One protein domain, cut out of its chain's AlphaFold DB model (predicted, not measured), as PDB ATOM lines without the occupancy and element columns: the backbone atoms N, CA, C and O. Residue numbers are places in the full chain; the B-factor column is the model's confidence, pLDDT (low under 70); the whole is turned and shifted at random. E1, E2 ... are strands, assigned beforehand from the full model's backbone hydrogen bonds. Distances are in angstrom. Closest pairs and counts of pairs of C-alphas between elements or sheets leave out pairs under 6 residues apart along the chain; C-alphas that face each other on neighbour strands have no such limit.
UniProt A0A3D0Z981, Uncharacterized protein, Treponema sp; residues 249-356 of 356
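This is residues 249 to 356 of the 356 residues of an uncharacterized protein of Treponema sp (UniProt A0A3D0Z981). Two sheets face to face make a sandwich with strands crossed at 63 degrees: the small sheet E4, E1, E8 covers part of a larger, strongly twisted sheet of E2, E3, E5, E6, E7 and E9. The link of residues 323 to 337 reaches up to 22 A from the mean of the C-alphas. The 108 printed residues have nine named strands, E1 to E9, and no named helix; the class is all strand, the small sheet mixed, the larger branched and antiparallel. The whole is compact, with a radius of gyration of the C-alphas of 13.3 A and spans of 34 by 31 by 23 A.

E1, residues 249 to 252, is antiparallel to E4, residues 286 to 290, with N 251 and O 287 2.7 A apart, and parallel to E8, residues 344 to 348, with N 250 and O 345 2.8 A apart. E2, residues 260 to 266, forms a hairpin with E3, residues 274 to 281, N 263 and O 278 being 2.8 A apart. On the other side of E2 is antiparallel E5, residues 303 to 313, with N 264 and O 308 2.9 A apart. E5 forms a hairpin with E6, residues 316 to 322, N 309 and O 320 being 3.1 A apart. E7, residues 338 to 340, is antiparallel to residues 303 to 305 of E5, with N 305 and O 338 2.9 A apart. E9, residues 352 to 355, is antiparallel to E6, with N 353 and O 321 2.7 A apart. Between the sheets, the closest C-alphas of E3 and E4 are those of Gly 280 and Val 289, 5.3 A apart.

E1 begins at C-alpha 249 (19.477, 41.298, 73.124). E2 measures 19.8 A, E3 20.9 A, E5 29.8 A and E6 19.2 A. E9 ends at C-alpha 355 (22.292, 49.291, 92.373).

The farthest C-alphas, Glu 297 and Glu 327, are 37.2 A apart. The printed part has no cut; the links E4 to E5 and E6 to E7 are long. Low-confidence residues include 313 to 318 and 321 to 336.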
ATOM      1  N   ILE A 249      18.373  40.507  72.580       86.50
ATOM      2  CA  ILE A 249      19.477  41.298  73.124       86.50
ATOM      3  C   ILE A 249      20.606  40.358  73.500       86.50
ATOM      4  O   ILE A 249      20.375  39.331  74.131       86.50
ATOM      5  N   THR A 250      21.822  40.745  73.138       88.06
ATOM      6  CA  THR A 250      23.051  40.133  73.623       88.06
ATOM      7  C   THR A 250      23.756  41.109  74.560       88.06
ATOM      8  O   THR A 250      24.173  42.184  74.139       88.06
ATOM      9  N   ILE A 251      23.910  40.751  75.829       85.44
ATOM     10  CA  ILE A 251      24.762  41.475  76.771       85.44
ATOM     11  C   ILE A 251      26.136  40.799  76.781       85.44
ATOM     12  O   ILE A 251      26.217  39.591  76.975       85.44
ATOM     13  N   THR A 252      27.212  41.545  76.547       86.31
ATOM     14  CA  THR A 252      28.591  41.028  76.499       86.31
ATOM     15  C   THR A 252      29.429  41.556  77.658       86.31
ATOM     16  O   THR A 252      29.024  42.487  78.351       86.31
ATOM     17  N   GLU A 253      30.626  40.996  77.842       84.75
ATOM     18  CA  GLU A 253      31.579  41.405  78.887       84.75
ATOM     19  C   GLU A 253      31.035  41.197  80.311       84.75
ATOM     20  O   GLU A 253      31.356  41.935  81.242       84.75
ATOM     21  N   ILE A 254      30.221  40.156  80.506       80.62
ATOM     22  CA  ILE A 254      29.640  39.790  81.804       80.62
ATOM     23  C   ILE A 254      30.639  38.975  82.646       80.62
ATOM     24  O   ILE A 254      30.312  37.941  83.234       80.62
ATOM     25  N   THR A 255      31.895  39.420  82.680       80.25
ATOM     26  CA  THR A 255      32.987  38.667  83.294       80.25
ATOM     27  C   THR A 255      32.759  38.487  84.793       80.25
ATOM     28  O   THR A 255      32.517  39.440  85.534       80.25
ATOM     29  N   GLY A 256      32.878  37.243  85.258       81.06
ATOM     30  CA  GLY A 256      32.765  36.905  86.679       81.06
ATOM     31  C   GLY A 256      31.332  36.830  87.211       81.06
ATOM     32  O   GLY A 256      31.153  36.707  88.423       81.06
ATOM     33  N   LYS A 257      30.319  36.875  86.337       81.19
ATOM     34  CA  LYS A 257      28.928  36.558  86.685       81.19
ATOM     35  C   LYS A 257      28.521  35.231  86.058       81.19
ATOM     36  O   LYS A 257      28.947  34.889  84.960       81.19
ATOM     37  N   THR A 258      27.677  34.492  86.760       83.69
ATOM     38  CA  THR A 258      27.109  33.221  86.305       83.69
ATOM     39  C   THR A 258      25.647  33.145  86.727       83.69
ATOM     40  O   THR A 258      25.225  33.857  87.638       83.69
ATOM     41  N   GLY A 259      24.884  32.266  86.081       86.12
ATOM     42  CA  GLY A 259      23.489  31.998  86.434       86.12
ATOM     43  C   GLY A 259      22.479  32.589  85.457       86.12
ATOM     44  O   GLY A 259      22.839  33.071  84.377       86.12
ATOM     45  N   ASP A 260      21.213  32.486  85.850       88.25
ATOM     46  CA  ASP A 260      20.080  32.965  85.071       88.25
ATOM     47  C   ASP A 260      19.902  34.470  85.271       88.25
ATOM     48  O   ASP A 260      20.066  35.002  86.371       88.25
ATOM     49  N   VAL A 261      19.570  35.161  84.190       88.19
ATOM     50  CA  VAL A 261      19.403  36.608  84.149       88.19
ATOM     51  C   VAL A 261      18.071  36.921  83.499       88.19
ATOM     52  O   VAL A 261      17.764  36.432  82.408       88.19
ATOM     53  N   THR A 262      17.290  37.767  84.164       91.19
ATOM     54  CA  THR A 262      16.120  38.402  83.558       91.19
ATOM     55  C   THR A 262      16.524  39.771  83.031       91.19
ATOM     56  O   THR A 262      17.114  40.576  83.746       91.19
ATOM     57  N   VAL A 263      16.208  40.035  81.769       90.12
ATOM     58  CA  VAL A 263      16.385  41.332  81.117       90.12
ATOM     59  C   VAL A 263      15.012  41.969  80.980       90.12
ATOM     60  O   VAL A 263      14.113  41.361  80.398       90.12
ATOM     61  N   THR A 264      14.853  43.188  81.488       90.25
ATOM     62  CA  THR A 264      13.612  43.960  81.352       90.25
ATOM     63  C   THR A 264      13.886  45.278  80.638       90.25
ATOM     64  O   THR A 264      14.795  46.015  81.022       90.25
ATOM     65  N   LEU A 265      13.089  45.567  79.608       87.94
ATOM     66  CA  LEU A 265      13.086  46.835  78.886       87.94
ATOM     67  C   LEU A 265      11.966  47.731  79.389       87.94
ATOM     68  O   LEU A 265      10.821  47.286  79.490       87.94
ATOM     69  N   PHE A 266      12.285  48.999  79.626       84.81
ATOM     70  CA  PHE A 266      11.318  49.997  80.062       84.81
ATOM     71  C   PHE A 266      11.284  51.212  79.129       84.81
ATOM     72  O   PHE A 266      12.336  51.745  78.770       84.81
ATOM     73  N   THR A 267      10.085  51.696  78.800       79.25
ATOM     74  CA  THR A 267       9.852  53.036  78.226       79.25
ATOM     75  C   THR A 267       9.925  54.122  79.305       79.25
ATOM     76  O   THR A 267      10.374  55.238  79.051       79.25
ATOM     77  N   SER A 268       9.561  53.774  80.544       73.50
ATOM     78  CA  SER A 268       9.721  54.594  81.751       73.50
ATOM     79  C   SER A 268      10.014  53.703  82.966       73.50
ATOM     80  O   SER A 268       9.514  52.585  83.032       73.50
ATOM     81  N   PHE A 269      10.835  54.158  83.925       63.94
ATOM     82  CA  PHE A 269      11.250  53.379  85.113       63.94
ATOM     83  C   PHE A 269      10.111  53.178  86.141       63.94
ATOM     84  O   PHE A 269      10.188  53.599  87.293       63.94
ATOM     85  N   ASN A 270       9.022  52.540  85.729       61.75
ATOM     86  CA  ASN A 270       7.966  52.026  86.589       61.75
ATOM     87  C   ASN A 270       7.418  50.718  85.987       61.75
ATOM     88  O   ASN A 270       7.616  50.438  84.805       61.75
ATOM     89  N   ASP A 271       6.724  49.908  86.789       64.75
ATOM     90  CA  ASP A 271       6.188  48.617  86.323       64.75
ATOM     91  C   ASP A 271       5.119  48.760  85.225       64.75
ATOM     92  O   ASP A 271       4.854  47.801  84.503       64.75
ATOM     93  N   ALA A 272       4.528  49.950  85.069       72.81
ATOM     94  CA  ALA A 272       3.597  50.256  83.985       72.81
ATOM     95  C   ALA A 272       4.308  50.575  82.653       72.81
ATOM     96  O   ALA A 272       3.669  50.555  81.608       72.81
ATOM     97  N   GLY A 273       5.618  50.838  82.679       81.06
ATOM     98  CA  GLY A 273       6.443  51.175  81.521       81.06
ATOM     99  C   GLY A 273       7.212  49.996  80.931       81.06
ATOM    100  O   GLY A 273       8.149  50.218  80.173       81.06
ATOM    101  N   VAL A 274       6.892  48.751  81.293       87.69
ATOM    102  CA  VAL A 274       7.589  47.564  80.777       87.69
ATOM    103  C   VAL A 274       7.217  47.333  79.311       87.69
ATOM    104  O   VAL A 274       6.084  46.974  79.012       87.69
ATOM    105  N   ALA A 275       8.194  47.471  78.415       88.06
ATOM    106  CA  ALA A 275       8.028  47.205  76.985       88.06
ATOM    107  C   ALA A 275       8.231  45.723  76.647       88.06
ATOM    108  O   ALA A 275       7.474  45.136  75.876       88.06
ATOM    109  N   ALA A 276       9.265  45.106  77.228       92.44
ATOM    110  CA  ALA A 276       9.613  43.721  76.940       92.44
ATOM    111  C   ALA A 276      10.394  43.058  78.077       92.44
ATOM    112  O   ALA A 276      11.046  43.726  78.885       92.44
ATOM    113  N   ARG A 277      10.363  41.724  78.109       94.12
ATOM    114  CA  ARG A 277      11.132  40.879  79.029       94.12
ATOM    115  C   ARG A 277      11.742  39.688  78.303       94.12
ATOM    116  O   ARG A 277      11.145  39.143  77.377       94.12
ATOM    117  N   GLY A 278      12.913  39.265  78.760       93.12
ATOM    118  CA  GLY A 278      13.582  38.052  78.304       93.12
ATOM    119  C   GLY A 278      14.346  37.388  79.441       93.12
ATOM    120  O   GLY A 278      14.791  38.057  80.372       93.12
ATOM    121  N   GLN A 279      14.494  36.069  79.373       93.00
ATOM    122  CA  GLN A 279      15.310  35.299  80.311       93.00
ATOM    123  C   GLN A 279      16.351  34.491  79.550       93.00
ATOM    124  O   GLN A 279      16.079  33.963  78.473       93.00
ATOM    125  N   GLY A 280      17.542  34.388  80.121       91.06
ATOM    126  CA  GLY A 280      18.611  33.550  79.598       91.06
ATOM    127  C   GLY A 280      19.662  33.286  80.661       91.06
ATOM    128  O   GLY A 280      19.548  33.765  81.785       91.06
ATOM    129  N   SER A 281      20.699  32.546  80.299       89.62
ATOM    130  CA  SER A 281      21.801  32.230  81.207       89.62
ATOM    131  C   SER A 281      23.110  32.774  80.645       89.62
ATOM    132  O   SER A 281      23.321  32.766  79.429       89.62
ATOM    133  N   VAL A 282      23.997  33.237  81.526       87.31
ATOM    134  CA  VAL A 282      25.330  33.708  81.119       87.31
ATOM    135  C   VAL A 282      26.174  32.522  80.637       87.31
ATOM    136  O   VAL A 282      26.351  31.542  81.360       87.31
ATOM    137  N   SER A 283      26.723  32.625  79.427       88.62
ATOM    138  CA  SER A 283      27.629  31.661  78.800       88.62
ATOM    139  C   SER A 283      28.795  32.398  78.143       88.62
ATOM    140  O   SER A 283      28.572  33.319  77.366       88.62
ATOM    141  N   GLU A 284      30.033  31.974  78.417       82.19
ATOM    142  CA  GLU A 284      31.251  32.528  77.789       82.19
ATOM    143  C   GLU A 284      31.316  34.074  77.827       82.19
ATOM    144  O   GLU A 284      31.575  34.725  76.820       82.19
ATOM    145  N   ASP A 285      31.053  34.663  79.002       84.69
ATOM    146  CA  ASP A 285      31.018  36.117  79.253       84.69
ATOM    147  C   ASP A 285      29.942  36.901  78.472       84.69
ATOM    148  O   ASP A 285      29.991  38.134  78.397       84.69
ATOM    149  N   ALA A 286      28.938  36.214  77.927       87.88
ATOM    150  CA  ALA A 286      27.802  36.826  77.255       87.88
ATOM    151  C   ALA A 286      26.461  36.219  77.700       87.88
ATOM    152  O   ALA A 286      26.382  35.107  78.211       87.88
ATOM    153  N   LEU A 287      25.384  36.961  77.488       88.88
ATOM    154  CA  LEU A 287      24.001  36.544  77.686       88.88
ATOM    155  C   LEU A 287      23.229  36.931  76.433       88.88
ATOM    156  O   LEU A 287      23.210  38.109  76.096       88.88
ATOM    157  N   THR A 288      22.545  35.993  75.787       90.25
ATOM    158  CA  THR A 288      21.584  36.315  74.724       90.25
ATOM    159  C   THR A 288      20.184  35.936  75.179       90.25
ATOM    160  O   THR A 288      19.962  34.804  75.601       90.25
ATOM    161  N   VAL A 289      19.246  36.876  75.072       91.50
ATOM    162  CA  VAL A 289      17.839  36.676  75.434       91.50
ATOM    163  C   VAL A 289      16.932  36.985  74.256       91.50
ATOM    164  O   VAL A 289      17.128  37.982  73.562       91.50
ATOM    165  N   ASP A 290      15.930  36.136  74.053       92.19
ATOM    166  CA  ASP A 290      14.764  36.450  73.230       92.19
ATOM    167  C   ASP A 290      13.823  37.356  74.032       92.19
ATOM    168  O   ASP A 290      13.533  37.075  75.198       92.19
ATOM    169  N   LEU A 291      13.374  38.455  73.424       92.12
ATOM    170  CA  LEU A 291      12.473  39.405  74.066       92.12
ATOM    171  C   LEU A 291      11.019  39.109  73.716       92.12
ATOM    172  O   LEU A 291      10.669  38.848  72.563       92.12
ATOM    173  N   THR A 292      10.167  39.218  74.727       93.88
ATOM    174  CA  THR A 292       8.718  39.048  74.618       93.88
ATOM    175  C   THR A 292       7.979  40.216  75.254       93.88
ATOM    176  O   THR A 292       8.498  40.838  76.184       93.88
ATOM    177  N   THR A 293       6.782  40.526  74.760       91.81
ATOM    178  CA  THR A 293       5.870  41.484  75.399       91.81
ATOM    179  C   THR A 293       5.427  40.950  76.771       91.81
ATOM    180  O   THR A 293       5.608  39.760  77.059       91.81
ATOM    181  N   PRO A 294       4.820  41.773  77.643       88.56
ATOM    182  CA  PRO A 294       4.250  41.300  78.910       88.56
ATOM    183  C   PRO A 294       3.240  40.147  78.761       88.56
ATOM    184  O   PRO A 294       3.078  39.343  79.680       88.56
ATOM    185  N   GLU A 295       2.589  40.040  77.605       90.50
ATOM    186  CA  GLU A 295       1.636  38.984  77.250       90.50
ATOM    187  C   GLU A 295       2.313  37.695  76.747       90.50
ATOM    188  O   GLU A 295       1.643  36.673  76.606       90.50
ATOM    189  N   GLY A 296       3.631  37.717  76.516       90.31
ATOM    190  CA  GLY A 296       4.431  36.563  76.092       90.31
ATOM    191  C   GLY A 296       4.615  36.420  74.578       90.31
ATOM    192  O   GLY A 296       5.178  35.419  74.134       90.31
ATOM    193  N   GLU A 297       4.179  37.398  73.784       91.94
ATOM    194  CA  GLU A 297       4.377  37.395  72.331       91.94
ATOM    195  C   GLU A 297       5.788  37.878  71.960       91.94
ATOM    196  O   GLU A 297       6.362  38.682  72.694       91.94
ATOM    197  N   PRO A 298       6.380  37.440  70.832       91.62
ATOM    198  CA  PRO A 298       7.682  37.935  70.387       91.62
ATOM    199  C   PRO A 298       7.690  39.462  70.238       91.62
ATOM    200  O   PRO A 298       6.872  40.033  69.517       91.62
ATOM    201  N   TRP A 299       8.633  40.138  70.893       90.50
ATOM    202  CA  TRP A 299       8.722  41.596  70.841       90.50
ATOM    203  C   TRP A 299       9.472  42.045  69.579       90.50
ATOM    204  O   TRP A 299      10.574  41.570  69.304       90.50
ATOM    205  N   THR A 300       8.881  42.942  68.789       87.50
ATOM    206  CA  THR A 300       9.390  43.331  67.453       87.50
ATOM    207  C   THR A 300       9.632  44.832  67.292       87.50
ATOM    208  O   THR A 300      10.106  45.274  66.244       87.50
ATOM    209  N   GLU A 301       9.354  45.625  68.323       85.62
ATOM    210  CA  GLU A 301       9.407  47.085  68.253       85.62
ATOM    211  C   GLU A 301      10.842  47.621  68.268       85.62
ATOM    212  O   GLU A 301      11.786  46.962  68.699       85.62
ATOM    213  N   THR A 302      11.023  48.847  67.791       84.00
ATOM    214  CA  THR A 302      12.301  49.570  67.849       84.00
ATOM    215  C   THR A 302      12.134  50.836  68.665       84.00
ATOM    216  O   THR A 302      11.068  51.435  68.628       84.00
ATOM    217  N   GLY A 303      13.167  51.277  69.376       79.50
ATOM    218  CA  GLY A 303      13.057  52.471  70.216       79.50
ATOM    219  C   GLY A 303      14.202  52.613  71.206       79.50
ATOM    220  O   GLY A 303      15.180  51.865  71.141       79.50
ATOM    221  N   SER A 304      14.071  53.583  72.110       77.44
ATOM    222  CA  SER A 304      15.060  53.887  73.144       77.44
ATOM    223  C   SER A 304      14.558  53.434  74.511       77.44
ATOM    224  O   SER A 304      13.572  53.973  75.010       77.44
ATOM    225  N   TYR A 305      15.240  52.466  75.122       82.69
ATOM    226  CA  TYR A 305      14.766  51.795  76.334       82.69
ATOM    227  C   TYR A 305      15.763  51.899  77.478       82.69
ATOM    228  O   TYR A 305      16.983  51.880  77.283       82.69
ATOM    229  N   TYR A 306      15.239  51.942  78.696       82.75
ATOM    230  CA  TYR A 306      16.022  51.611  79.876       82.75
ATOM    231  C   TYR A 306      16.110  50.099  80.019       82.75
ATOM    232  O   TYR A 306      15.142  49.389  79.741       82.75
ATOM    233  N   ILE A 307      17.267  49.609  80.454       84.69
ATOM    234  CA  ILE A 307      17.512  48.176  80.600       84.69
ATOM    235  C   ILE A 307      17.833  47.884  82.056       84.69
ATOM    236  O   ILE A 307      18.772  48.462  82.609       84.69
ATOM    237  N   ARG A 308      17.075  46.956  82.639       86.94
ATOM    238  CA  ARG A 308      17.383  46.345  83.931       86.94
ATOM    239  C   ARG A 308      17.820  44.903  83.726       86.94
ATOM    240  O   ARG A 308      17.171  44.171  82.974       86.94
ATOM    241  N   LEU A 309      18.908  44.512  84.385       87.56
ATOM    242  CA  LEU A 309      19.344  43.119  84.469       87.56
ATOM    243  C   LEU A 309      19.185  42.644  85.910       87.56
ATOM    244  O   LEU A 309      19.801  43.223  86.805       87.56
ATOM    245  N   ASP A 310      18.412  41.576  86.086       86.62
ATOM    246  CA  ASP A 310      18.157  40.932  87.370       86.62
ATOM    247  C   ASP A 310      18.874  39.573  87.366       86.62
ATOM    248  O   ASP A 310      18.454  38.638  86.674       86.62
ATOM    249  N   PHE A 311      19.990  39.465  88.091       84.81
ATOM    250  CA  PHE A 311      20.744  38.210  88.204       84.81
ATOM    251  C   PHE A 311      20.142  37.329  89.300       84.81
ATOM    252  O   PHE A 311      20.169  37.686  90.477       84.81
ATOM    253  N   ALA A 312      19.668  36.143  88.932       78.00
ATOM    254  CA  ALA A 312      19.237  35.117  89.870       78.00
ATOM    255  C   ALA A 312      20.452  34.287  90.323       78.00
ATOM    256  O   ALA A 312      20.617  33.128  89.944       78.00
ATOM    257  N   ALA A 313      21.328  34.893  91.126       64.88
ATOM    258  CA  ALA A 313      22.448  34.201  91.758       64.88
ATOM    259  C   ALA A 313      22.335  34.307  93.286       64.88
ATOM    260  O   ALA A 313      22.189  35.393  93.841       64.88
ATOM    261  N   ASP A 314      22.387  33.163  93.973       57.06
ATOM    262  CA  ASP A 314      22.569  33.075  95.430       57.06
ATOM    263  C   ASP A 314      21.587  33.907  96.290       57.06
ATOM    264  O   ASP A 314      21.967  34.463  97.321       57.06
ATOM    265  N   ASN A 315      20.309  33.991  95.886       53.19
ATOM    266  CA  ASN A 315      19.249  34.774  96.555       53.19
ATOM    267  C   ASN A 315      19.566  36.273  96.739       53.19
ATOM    268  O   ASN A 315      18.928  36.933  97.561       53.19
ATOM    269  N   THR A 316      20.538  36.809  95.999       56.31
ATOM    270  CA  THR A 316      20.900  38.228  96.039       56.31
ATOM    271  C   THR A 316      20.565  38.837  94.685       56.31
ATOM    272  O   THR A 316      21.163  38.483  93.671       56.31
ATOM    273  N   GLU A 317      19.567  39.715  94.659       63.00
ATOM    274  CA  GLU A 317      19.130  40.398  93.443       63.00
ATOM    275  C   GLU A 317      20.098  41.547  93.155       63.00
ATOM    276  O   GLU A 317      20.075  42.585  93.811       63.00
ATOM    277  N   TYR A 318      21.006  41.338  92.202       67.31
ATOM    278  CA  TYR A 318      21.861  42.411  91.707       67.31
ATOM    279  C   TYR A 318      21.125  43.139  90.585       67.31
ATOM    280  O   TYR A 318      20.988  42.581  89.495       67.31
ATOM    281  N   ASN A 319      20.681  44.368  90.856       71.31
ATOM    282  CA  ASN A 319      19.999  45.217  89.886       71.31
ATOM    283  C   ASN A 319      21.029  46.049  89.128       71.31
ATOM    284  O   ASN A 319      21.679  46.928  89.691       71.31
ATOM    285  N   TYR A 320      21.187  45.786  87.838       71.00
ATOM    286  CA  TYR A 320      22.049  46.590  86.979       71.00
ATOM    287  C   TYR A 320      21.207  47.533  86.138       71.00
ATOM    288  O   TYR A 320      20.330  47.081  85.404       71.00
ATOM    289  N   HIS A 321      21.482  48.832  86.234       69.94
ATOM    290  CA  HIS A 321      20.830  49.865  85.431       69.94
ATOM    291  C   HIS A 321      21.852  50.547  84.541       69.94
ATOM    292  O   HIS A 321      23.024  50.669  84.885       69.94
ATOM    293  N   ASN A 322      21.421  51.045  83.398       64.94
ATOM    294  CA  ASN A 322      22.290  51.829  82.545       64.94
ATOM    295  C   ASN A 322      22.420  53.266  83.080       64.94
ATOM    296  O   ASN A 322      21.524  54.077  82.908       64.94
ATOM    297  N   GLY A 323      23.543  53.583  83.737       53.59
ATOM    298  CA  GLY A 323      23.873  54.931  84.231       53.59
ATOM    299  C   GLY A 323      24.099  55.049  85.740       53.59
ATOM    300  O   GLY A 323      23.658  54.217  86.522       53.59
ATOM    301  N   VAL A 324      24.815  56.100  86.155       48.81
ATOM    302  CA  VAL A 324      25.115  56.386  87.569       48.81
ATOM    303  C   VAL A 324      23.918  57.085  88.200       48.81
ATOM    304  O   VAL A 324      23.560  58.173  87.759       48.81
ATOM    305  N   LEU A 325      23.335  56.506  89.251       51.59
ATOM    306  CA  LEU A 325      22.389  57.214  90.112       51.59
ATOM    307  C   LEU A 325      23.173  58.114  91.082       51.59
ATOM    308  O   LEU A 325      23.935  57.593  91.898       51.59
ATOM    309  N   PRO A 326      23.015  59.450  91.047       50.22
ATOM    310  CA  PRO A 326      23.448  60.278  92.165       50.22
ATOM    311  C   PRO A 326      22.701  59.846  93.437       50.22
ATOM    312  O   PRO A 326      21.494  59.589  93.388       50.22
ATOM    313  N   GLU A 327      23.383  59.781  94.584       46.25
ATOM    314  CA  GLU A 327      22.727  59.523  95.874       46.25
ATOM    315  C   GLU A 327      21.525  60.470  96.064       46.25
ATOM    316  O   GLU A 327      21.656  61.692  95.991       46.25
ATOM    317  N   GLY A 328      20.334  59.899  96.284       50.25
ATOM    318  CA  GLY A 328      19.085  60.648  96.486       50.25
ATOM    319  C   GLY A 328      18.272  60.964  95.221       50.25
ATOM    320  O   GLY A 328      17.245  61.635  95.321       50.25
ATOM    321  N   ALA A 329      18.676  60.475  94.044       48.47
ATOM    322  CA  ALA A 329      18.080  60.832  92.752       48.47
ATOM    323  C   ALA A 329      17.100  59.799  92.159       48.47
ATOM    324  O   ALA A 329      16.924  59.771  90.946       48.47
ATOM    325  N   LEU A 330      16.404  58.992  92.972       48.19
ATOM    326  CA  LEU A 330      15.390  58.044  92.459       48.19
ATOM    327  C   LEU A 330      14.286  58.719  91.609       48.19
ATOM    328  O   LEU A 330      13.627  58.045  90.826       48.19
ATOM    329  N   ASN A 331      14.134  60.046  91.708       46.84
ATOM    330  CA  ASN A 331      13.167  60.840  90.941       46.84
ATOM    331  C   ASN A 331      13.799  61.768  89.878       46.84
ATOM    332  O   ASN A 331      13.101  62.631  89.349       46.84
ATOM    333  N   ARG A 332      15.103  61.659  89.575       45.69
ATOM    334  CA  ARG A 332      15.775  62.452  88.523       45.69
ATOM    335  C   ARG A 332      16.368  61.513  87.477       45.69
ATOM    336  O   ARG A 332      17.427  60.929  87.669       45.69
ATOM    337  N   LEU A 333      15.619  61.339  86.397       50.94
ATOM    338  CA  LEU A 333      15.705  60.217  85.469       50.94
ATOM    339  C   LEU A 333      16.585  60.517  84.240       50.94
ATOM    340  O   LEU A 333      16.221  60.172  83.121       50.94
ATOM    341  N   ASP A 334      17.768  61.103  84.438       58.19
ATOM    342  CA  ASP A 334      18.756  61.310  83.360       58.19
ATOM    343  C   ASP A 334      19.608  60.049  83.127       58.19
ATOM    344  O   ASP A 334      20.830  60.102  82.961       58.19
ATOM    345  N   LEU A 335      18.976  58.877  83.168       60.38
ATOM    346  CA  LEU A 335      19.659  57.630  82.856       60.38
ATOM    347  C   LEU A 335      19.818  57.520  81.326       60.38
ATOM    348  O   LEU A 335      18.887  57.853  80.587       60.38
ATOM    349  N   PRO A 336      20.985  57.098  80.803       62.47
ATOM    350  CA  PRO A 336      21.140  56.814  79.383       62.47
ATOM    351  C   PRO A 336      20.097  55.781  78.941       62.47
ATOM    352  O   PRO A 336      19.754  54.885  79.697       62.47
ATOM    353  N   ARG A 337      19.589  55.886  77.713       71.31
ATOM    354  CA  ARG A 337      18.717  54.876  77.092       71.31
ATOM    355  C   ARG A 337      19.481  54.138  75.993       71.31
ATOM    356  O   ARG A 337      20.400  54.697  75.393       71.31
ATOM    357  N   TYR A 338      19.110  52.888  75.727       76.50
ATOM    358  CA  TYR A 338      19.655  52.096  74.628       76.50
ATOM    359  C   TYR A 338      18.693  52.028  73.463       76.50
ATOM    360  O   TYR A 338      17.544  51.622  73.617       76.50
ATOM    361  N   ASN A 339      19.205  52.360  72.282       76.12
ATOM    362  CA  ASN A 339      18.457  52.214  71.049       76.12
ATOM    363  C   ASN A 339      18.522  50.764  70.577       76.12
ATOM    364  O   ASN A 339      19.599  50.253  70.274       76.12
ATOM    365  N   ILE A 340      17.361  50.124  70.493       80.19
ATOM    366  CA  ILE A 340      17.204  48.784  69.940       80.19
ATOM    367  C   ILE A 340      16.567  48.938  68.566       80.19
ATOM    368  O   ILE A 340      15.389  49.271  68.451       80.19
ATOM    369  N   THR A 341      17.358  48.741  67.516       73.62
ATOM    370  CA  THR A 341      16.929  48.957  66.123       73.62
ATOM    371  C   THR A 341      16.952  47.674  65.299       73.62
ATOM    372  O   THR A 341      16.148  47.502  64.388       73.62
ATOM    373  N   GLU A 342      17.810  46.719  65.653       75.19
ATOM    374  CA  GLU A 342      18.042  45.492  64.883       75.19
ATOM    375  C   GLU A 342      17.392  44.264  65.534       75.19
ATOM    376  O   GLU A 342      16.878  44.340  66.652       75.19
ATOM    377  N   THR A 343      17.369  43.135  64.820       74.88
ATOM    378  CA  THR A 343      16.879  41.849  65.347       74.88
ATOM    379  C   THR A 343      17.763  41.337  66.483       74.88
ATOM    380  O   THR A 343      17.267  40.664  67.376       74.88
ATOM    381  N   ILE A 344      19.057  41.677  66.497       75.94
ATOM    382  CA  ILE A 344      19.975  41.379  67.602       75.94
ATOM    383  C   ILE A 344      20.717  42.662  67.958       75.94
ATOM    384  O   ILE A 344      21.409  43.218  67.115       75.94
ATOM    385  N   SER A 345      20.599  43.122  69.202       77.06
ATOM    386  CA  SER A 345      21.372  44.270  69.701       77.06
ATOM    387  C   SER A 345      22.415  43.809  70.714       77.06
ATOM    388  O   SER A 345      22.068  43.095  71.652       77.06
ATOM    389  N   SER A 346      23.676  44.212  70.535       80.88
ATOM    390  CA  SER A 346      24.780  43.858  71.440       80.88
ATOM    391  C   SER A 346      25.161  45.027  72.347       80.88
ATOM    392  O   SER A 346      25.424  46.124  71.854       80.88
ATOM    393  N   ILE A 347      25.216  44.801  73.661       79.88
ATOM    394  CA  ILE A 347      25.475  45.835  74.673       79.88
ATOM    395  C   ILE A 347      26.498  45.315  75.690       79.88
ATOM    396  O   ILE A 347      26.319  44.244  76.256       79.88
ATOM    397  N   ALA A 348      27.562  46.069  75.953       77.19
ATOM    398  CA  ALA A 348      28.556  45.697  76.963       77.19
ATOM    399  C   ALA A 348      28.069  45.998  78.395       77.19
ATOM    400  O   ALA A 348      27.461  47.044  78.640       77.19
ATOM    401  N   LEU A 349      28.362  45.097  79.345       73.50
ATOM    402  CA  LEU A 349      27.982  45.239  80.756       73.50
ATOM    403  C   LEU A 349      28.675  46.426  81.445       73.50
ATOM    404  O   LEU A 349      28.123  46.987  82.386       73.50
ATOM    405  N   ASP A 350      29.848  46.853  80.969       72.00
ATOM    406  CA  ASP A 350      30.618  47.982  81.522       72.00
ATOM    407  C   ASP A 350      29.865  49.328  81.494       72.00
ATOM    408  O   ASP A 350      30.296  50.319  82.086       72.00
ATOM    409  N   LYS A 351      28.729  49.367  80.798       67.88
ATOM    410  CA  LYS A 351      27.813  50.502  80.748       67.88
ATOM    411  C   LYS A 351      26.699  50.460  81.794       67.88
ATOM    412  O   LYS A 351      25.912  51.404  81.881       67.88
ATOM    413  N   PHE A 352      26.620  49.385  82.566       72.94
ATOM    414  CA  PHE A 352      25.659  49.229  83.639       72.94
ATOM    415  C   PHE A 352      26.303  49.546  84.988       72.94
ATOM    416  O   PHE A 352      27.469  49.247  85.244       72.94
ATOM    417  N   VAL A 353      25.517  50.141  85.872       74.94
ATOM    418  CA  VAL A 353      25.864  50.440  87.253       74.94
ATOM    419  C   VAL A 353      25.068  49.504  88.141       74.94
ATOM    420  O   VAL A 353      23.865  49.320  87.947       74.94
ATOM    421  N   LEU A 354      25.764  48.897  89.096       76.94
ATOM    422  CA  LEU A 354      25.138  48.087  90.126       76.94
ATOM    423  C   LEU A 354      24.389  48.999  91.102       76.94
ATOM    424  O   LEU A 354      24.980  49.928  91.653       76.94
ATOM    425  N   ILE A 355      23.115  48.707  91.320       70.94
ATOM    426  CA  ILE A 355      22.292  49.291  92.373       70.94
ATOM    427  C   ILE A 355      22.142  48.213  93.447       70.94
ATOM    428  O   ILE A 355      21.565  47.155  93.183       70.94
ATOM    429  N   GLU A 356      22.731  48.467  94.615       62.06
ATOM    430  CA  GLU A 356      22.583  47.626  95.814       62.06
ATOM    431  C   GLU A 356      21.298  47.936  96.585       62.06
ATOM    432  O   GLU A 356      20.919  49.131  96.662       62.06
TER     433      GLU A 356